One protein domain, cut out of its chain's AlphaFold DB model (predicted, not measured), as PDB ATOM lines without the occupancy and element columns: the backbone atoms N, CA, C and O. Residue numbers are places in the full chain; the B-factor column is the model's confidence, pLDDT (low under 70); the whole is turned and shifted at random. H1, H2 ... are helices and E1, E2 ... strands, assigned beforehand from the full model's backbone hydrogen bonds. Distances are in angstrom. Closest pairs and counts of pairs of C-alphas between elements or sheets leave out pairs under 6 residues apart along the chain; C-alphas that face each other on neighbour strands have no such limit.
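AT A GLANCE: This is residues 42 to 90 of the 90 residues of the protein "NAD-dependent epimerase/dehydratase family protein" of Candidatus Bathyarchaeota archaeon (UniProt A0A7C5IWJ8). A flat, open ring of chain is closed by a tiny ribbon of two strands, E1 and E2, with H1 forming part of the ring's rim and H2 sticking out from the ribbon at the opposite end from H1. The 49 printed residues hold E1, H1, E2, H2 in that order, a mixed class with 24 residues in named elements, under half. The whole is loose, radius of gyration of the C-alphas 12.6 A, spanning 36 by 25 by 13 A.

HOW THE PARTS SIT: Look first at E1, residues 42 to 44, and E2, residues 80 to 82: they are parallel at 38 degrees, with N 44 and O 81 2.9 A apart, within hydrogen-bond range. With H1, residues 53 to 63, they form a strand-helix-strand unit, parallel neighbour strands with a helix between, its crossover right-handed. The closest C-alphas of E1 and H1, Tyr 44 and Leu 54, are 7.8 A apart. H2, residues 83 to 89, comes closest to E1 at the C-alphas of Val 83 and Tyr 44, 5.6 A. H1 and H2 are apart; in both, every O i to N i+4 pair is within hydrogen-bond range.

IN THESE COORDINATES: Find C-alpha 42 at (116.934, 105.637, 65.744), where E1 begins, 6.3 A long; E2 is 6.8 A. H1 runs 14.8 A from C-alpha 53 at (121.484, 99.162, 59.733). H2, 10.2 A, ends at (108.801, 107.855, 78.263).

THE WHOLE: The C-alphas of Asn 65 and Ala 90, the two farthest apart, are 37.3 A apart. The H1 to E2 link is long, 16 residues, of which 72 to 77 stand free. The printed part has no cut; residue 90 is under 70 in pLDDT.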
ATOM      1  N   ILE A  42     117.262 106.941  66.315       91.88
ATOM      2  CA  ILE A  42     116.934 105.637  65.744       91.88
ATOM      3  C   ILE A  42     116.536 104.676  66.871       91.88
ATOM      4  O   ILE A  42     117.374 104.164  67.604       91.88
ATOM      5  N   VAL A  43     115.239 104.390  66.973       93.12
ATOM      6  CA  VAL A  43     114.740 103.382  67.917       93.12
ATOM      7  C   VAL A  43     115.185 101.988  67.481       93.12
ATOM      8  O   VAL A  43     114.960 101.649  66.322       93.12
ATOM      9  N   TYR A  44     115.765 101.191  68.380       94.06
ATOM     10  CA  TYR A  44     116.152  99.801  68.116       94.06
ATOM     11  C   TYR A  44     115.616  98.833  69.175       94.06
ATOM     12  O   TYR A  44     115.375  99.212  70.325       94.06
ATOM     13  N   GLY A  45     115.455  97.558  68.810       92.56
ATOM     14  CA  GLY A  45     115.155  96.505  69.780       92.56
ATOM     15  C   GLY A  45     114.359  95.316  69.236       92.56
ATOM     16  O   GLY A  45     114.235  95.135  68.024       92.56
ATOM     17  N   PRO A  46     113.815  94.471  70.133       90.81
ATOM     18  CA  PRO A  46     113.037  93.300  69.748       90.81
ATOM     19  C   PRO A  46     111.859  93.659  68.835       90.81
ATOM     20  O   PRO A  46     111.157  94.637  69.092       90.81
ATOM     21  N   ARG A  47     111.605  92.815  67.826       89.12
ATOM     22  CA  ARG A  47     110.582  92.988  66.770       89.12
ATOM     23  C   ARG A  47     110.883  94.073  65.732       89.12
ATOM     24  O   ARG A  47     110.032  94.348  64.890       89.12
ATOM     25  N   GLU A  48     112.067  94.680  65.757       88.25
ATOM     26  CA  GLU A  48     112.487  95.561  64.672       88.25
ATOM     27  C   GLU A  48     112.633  94.778  63.359       88.25
ATOM     28  O   GLU A  48     113.188  93.679  63.316       88.25
ATOM     29  N   TRP A  49     112.129  95.354  62.269       84.81
ATOM     30  CA  TRP A  49     112.228  94.754  60.946       84.81
ATOM     31  C   TRP A  49     113.683  94.748  60.443       84.81
ATOM     32  O   TRP A  49     114.445  95.693  60.661       84.81
ATOM     33  N   PHE A  50     114.064  93.699  59.709       75.19
ATOM     34  CA  PHE A  50     115.376  93.503  59.074       75.19
ATOM     35  C   PHE A  50     115.684  94.455  57.897       75.19
ATOM     36  O   PHE A  50     116.290  94.043  56.912       75.19
ATOM     37  N   GLY A  51     115.267  95.719  57.977       79.44
ATOM     38  CA  GLY A  51     115.475  96.739  56.939       79.44
ATOM     39  C   GLY A  51     116.354  97.915  57.372       79.44
ATOM     40  O   GLY A  51     116.486  98.884  56.630       79.44
ATOM     41  N   ARG A  52     116.923  97.881  58.582       87.06
ATOM     42  CA  ARG A  52     117.716  98.983  59.149       87.06
ATOM     43  C   ARG A  52     119.117  98.510  59.498       87.06
ATOM     44  O   ARG A  52     119.368  97.316  59.602       87.06
ATOM     45  N   VAL A  53     120.042  99.456  59.655       90.94
ATOM     46  CA  VAL A  53     121.484  99.162  59.733       90.94
ATOM     47  C   VAL A  53     121.831  98.102  60.788       90.94
ATOM     48  O   VAL A  53     122.489  97.123  60.452       90.94
ATOM     49  N   LEU A  54     121.316  98.231  62.019       90.94
ATOM     50  CA  LEU A  54     121.572  97.280  63.107       90.94
ATOM     51  C   LEU A  54     121.054  95.879  62.776       90.94
ATOM     52  O   LEU A  54     121.809  94.911  62.826       90.94
ATOM     53  N   THR A  55     119.779  95.763  62.402       91.44
ATOM     54  CA  THR A  55     119.163  94.461  62.115       91.44
ATOM     55  C   THR A  55     119.781  93.798  60.888       91.44
ATOM     56  O   THR A  55     119.953  92.581  60.866       91.44
ATOM     57  N   MET A  56     120.191  94.584  59.892       92.12
ATOM     58  CA  MET A  56     120.844  94.088  58.685       92.12
ATOM     59  C   MET A  56     122.273  93.605  58.961       92.12
ATOM     60  O   MET A  56     122.678  92.572  58.430       92.12
ATOM     61  N   PHE A  57     123.020  94.288  59.834       93.31
ATOM     62  CA  PHE A  57     124.346  93.839  60.269       93.31
ATOM     63  C   PHE A  57     124.245  92.565  61.101       93.31
ATOM     64  O   PHE A  57     124.940  91.597  60.801       93.31
ATOM     65  N   ILE A  58     123.331  92.529  62.077       92.62
ATOM     66  CA  ILE A  58     123.110  91.348  62.917       92.62
ATOM     67  C   ILE A  58     122.747  90.142  62.048       92.62
ATOM     68  O   ILE A  58     123.355  89.082  62.179       92.62
ATOM     69  N   LYS A  59     121.803  90.308  61.115       92.00
ATOM     70  CA  LYS A  59     121.406  89.243  60.192       92.00
ATOM     71  C   LYS A  59     122.589  88.741  59.366       92.00
ATOM     72  O   LYS A  59     122.827  87.541  59.315       92.00
ATOM     73  N   ARG A  60     123.345  89.638  58.731       94.69
ATOM     74  CA  ARG A  60     124.455  89.228  57.862       94.69
ATOM     75  C   ARG A  60     125.555  88.513  58.631       94.69
ATOM     76  O   ARG A  60     125.972  87.445  58.205       94.69
ATOM     77  N   VAL A  61     125.976  89.073  59.761       95.44
ATOM     78  CA  VAL A  61     127.103  88.544  60.532       95.44
ATOM     79  C   VAL A  61     126.718  87.261  61.261       95.44
ATOM     80  O   VAL A  61     127.408  86.259  61.124       95.44
ATOM     81  N   PHE A  62     125.602  87.260  61.993       94.12
ATOM     82  CA  PHE A  62     125.266  86.152  62.891       94.12
ATOM     83  C   PHE A  62     124.363  85.087  62.268       94.12
ATOM     84  O   PHE A  62     124.398  83.947  62.720       94.12
ATOM     85  N   LEU A  63     123.547  85.426  61.262       92.25
ATOM     86  CA  LEU A  63     122.619  84.466  60.645       92.25
ATOM     87  C   LEU A  63     123.103  83.958  59.285       92.25
ATOM     88  O   LEU A  63     122.807  82.827  58.920       92.25
ATOM     89  N   GLU A  64     123.833  84.780  58.527       95.31
ATOM     90  CA  GLU A  64     124.306  84.418  57.182       95.31
ATOM     91  C   GLU A  64     125.818  84.172  57.106       95.31
ATOM     92  O   GLU A  64     126.303  83.767  56.051       95.31
ATOM     93  N   ASN A  65     126.559  84.434  58.188       96.38
ATOM     94  CA  ASN A  65     128.021  84.371  58.241       96.38
ATOM     95  C   ASN A  65     128.711  85.175  57.115       96.38
ATOM     96  O   ASN A  65     129.698  84.749  56.516       96.38
ATOM     97  N   LYS A  66     128.150  86.345  56.792       96.12
ATOM     98  CA  LYS A  66     128.654  87.290  55.789       96.12
ATOM     99  C   LYS A  66     129.120  88.581  56.458       96.12
ATOM    100  O   LYS A  66     128.508  89.022  57.433       96.12
ATOM    101  N   PRO A  67     130.123  89.268  55.890       94.69
ATOM    102  CA  PRO A  67     130.542  90.561  56.406       94.69
ATOM    103  C   PRO A  67     129.407  91.603  56.311       94.69
ATOM    104  O   PRO A  67     128.560  91.528  55.398       94.69
ATOM    105  N   PRO A  68     129.376  92.585  57.234       92.62
ATOM    106  CA  PRO A  68     128.469  93.720  57.136       92.62
ATOM    107  C   PRO A  68     128.794  94.544  55.883       92.62
ATOM    108  O   PRO A  68     129.927  94.565  55.408       92.62
ATOM    109  N   VAL A  69     127.782  95.219  55.336       92.88
ATOM    110  CA  VAL A  69     127.938  96.080  54.155       92.88
ATOM    111  C   VAL A  69     127.862  97.526  54.608       92.88
ATOM    112  O   VAL A  69     126.835  97.962  55.126       92.88
ATOM    113  N   VAL A  70     128.947  98.263  54.406       92.50
ATOM    114  CA  VAL A  70     129.016  99.692  54.703       92.50
ATOM    115  C   VAL A  70     128.715 100.463  53.424       92.50
ATOM    116  O   VAL A  70     129.352 100.247  52.397       92.50
ATOM    117  N   PHE A  71     127.725 101.349  53.484       90.25
ATOM    118  CA  PHE A  71     127.423 102.283  52.401       90.25
ATOM    119  C   PHE A  71     128.111 103.621  52.686       90.25
ATOM    120  O   PHE A  71     127.977 104.143  53.794       90.25
ATOM    121  N   GLY A  72     128.803 104.181  51.692       91.12
ATOM    122  CA  GLY A  72     129.574 105.417  51.849       91.12
ATOM    123  C   GLY A  72     130.942 105.178  52.490       91.12
ATOM    124  O   GLY A  72     131.590 104.175  52.206       91.12
ATOM    125  N   ASP A  73     131.374 106.107  53.341       93.94
ATOM    126  CA  ASP A  73     132.678 106.080  54.022       93.94
ATOM    127  C   ASP A  73     132.664 105.335  55.370       93.94
ATOM    128  O   ASP A  73     133.720 105.015  55.911       93.94
ATOM    129  N   GLY A  74     131.482 105.038  55.918       91.38
ATOM    130  CA  GLY A  74     131.341 104.375  57.214       91.38
ATOM    131  C   GLY A  74     131.497 105.293  58.425       91.38
ATOM    132  O   GLY A  74     131.401 104.808  59.550       91.38
ATOM    133  N   LEU A  75     131.693 106.599  58.228       94.00
ATOM    134  CA  LEU A  75     131.909 107.574  59.302       94.00
ATOM    135  C   LEU A  75     130.604 108.216  59.794       94.00
ATOM    136  O   LEU A  75     130.602 109.089  60.667       94.00
ATOM    137  N   GLN A  76     129.463 107.785  59.253       90.69
ATOM    138  CA  GLN A  76     128.157 108.281  59.655       90.69
ATOM    139  C   GLN A  76     127.879 108.025  61.142       90.69
ATOM    140  O   GLN A  76     127.779 106.891  61.604       90.69
ATOM    141  N   THR A  77     127.639 109.100  61.888       90.94
ATOM    142  CA  THR A  77     127.178 109.011  63.276       90.94
ATOM    143  C   THR A  77     125.652 108.967  63.319       90.94
ATOM    144  O   THR A  77     124.964 109.698  62.591       90.94
ATOM    145  N   ARG A  78     125.101 108.085  64.152       89.00
ATOM    146  CA  ARG A  78     123.664 107.958  64.410       89.00
ATOM    147  C   ARG A  78     123.440 107.737  65.896       89.00
ATOM    148  O   ARG A  78     124.197 107.010  66.527       89.00
ATOM    149  N   ASP A  79     122.389 108.355  66.412       92.00
ATOM    150  CA  ASP A  79     121.937 108.166  67.785       92.00
ATOM    151  C   ASP A  79     120.910 107.029  67.837       92.00
ATOM    152  O   ASP A  79     120.002 106.983  66.997       92.00
ATOM    153  N   PHE A  80     121.070 106.116  68.794       92.44
ATOM    154  CA  PHE A  80     120.255 104.918  68.959       92.44
ATOM    155  C   PHE A  80     119.607 104.901  70.339       92.44
ATOM    156  O   PHE A  80     120.286 105.018  71.354       92.44
ATOM    157  N   VAL A  81     118.297 104.665  70.379       94.31
ATOM    158  CA  VAL A  81     117.529 104.578  71.627       94.31
ATOM    159  C   VAL A  81     116.805 103.241  71.717       94.31
ATOM    160  O   VAL A  81     116.233 102.763  70.736       94.31
ATOM    161  N   TYR A  82     116.839 102.601  72.883       94.56
ATOM    162  CA  TYR A  82     116.215 101.296  73.053       94.56
ATOM    163  C   TYR A  82     114.687 101.411  73.122       94.56
ATOM    164  O   TYR A  82     114.130 102.269  73.805       94.56
ATOM    165  N   VAL A  83     113.985 100.507  72.435       93.94
ATOM    166  CA  VAL A  83     112.523 100.548  72.275       93.94
ATOM    167  C   VAL A  83     111.756 100.563  73.599       93.94
ATOM    168  O   VAL A  83     110.716 101.211  73.688       93.94
ATOM    169  N   LYS A  84     112.249  99.883  74.646       94.81
ATOM    170  CA  LYS A  84     111.561  99.890  75.946       94.81
ATOM    171  C   LYS A  84     111.725 101.213  76.687       94.81
ATOM    172  O   LYS A  84     110.848 101.543  77.474       94.81
ATOM    173  N   ASP A  85     112.798 101.957  76.437       93.75
ATOM    174  CA  ASP A  85     112.998 103.263  77.067       93.75
ATOM    175  C   ASP A  85     112.057 104.289  76.438       93.75
ATOM    176  O   ASP A  85     111.358 104.995  77.159       93.75
ATOM    177  N   VAL A  86     111.913 104.254  75.108       92.62
ATOM    178  CA  VAL A  86     110.908 105.053  74.385       92.62
ATOM    179  C   VAL A  86     109.488 104.736  74.862       92.62
ATOM    180  O   VAL A  86     108.680 105.639  75.054       92.62
ATOM    181  N   ALA A  87     109.178 103.454  75.072       91.62
ATOM    182  CA  ALA A  87     107.856 103.032  75.529       91.62
ATOM    183  C   ALA A  87     107.547 103.451  76.975       91.62
ATOM    184  O   ALA A  87     106.380 103.574  77.322       91.62
ATOM    185  N   LYS A  88     108.569 103.645  77.818       91.31
ATOM    186  CA  LYS A  88     108.402 104.141  79.192       91.31
ATOM    187  C   LYS A  88     108.264 105.661  79.263       91.31
ATOM    188  O   LYS A  88     107.709 106.158  80.234       91.31
ATOM    189  N   SER A  89     108.831 106.388  78.299       79.62
ATOM    190  CA  SER A  89     108.801 107.855  78.263       79.62
ATOM    191  C   SER A  89     107.552 108.441  77.598       79.62
ATOM    192  O   SER A  89     107.364 109.654  77.659       79.62
ATOM    193  N   ALA A  90     106.769 107.606  76.909       66.50
ATOM    194  CA  ALA A  90     105.517 107.975  76.250       66.50
ATOM    195  C   ALA A  90     104.335 107.887  77.221       66.50
ATOM    196  O   ALA A  90     103.465 108.782  77.138       66.50
TER     197      ALA A  90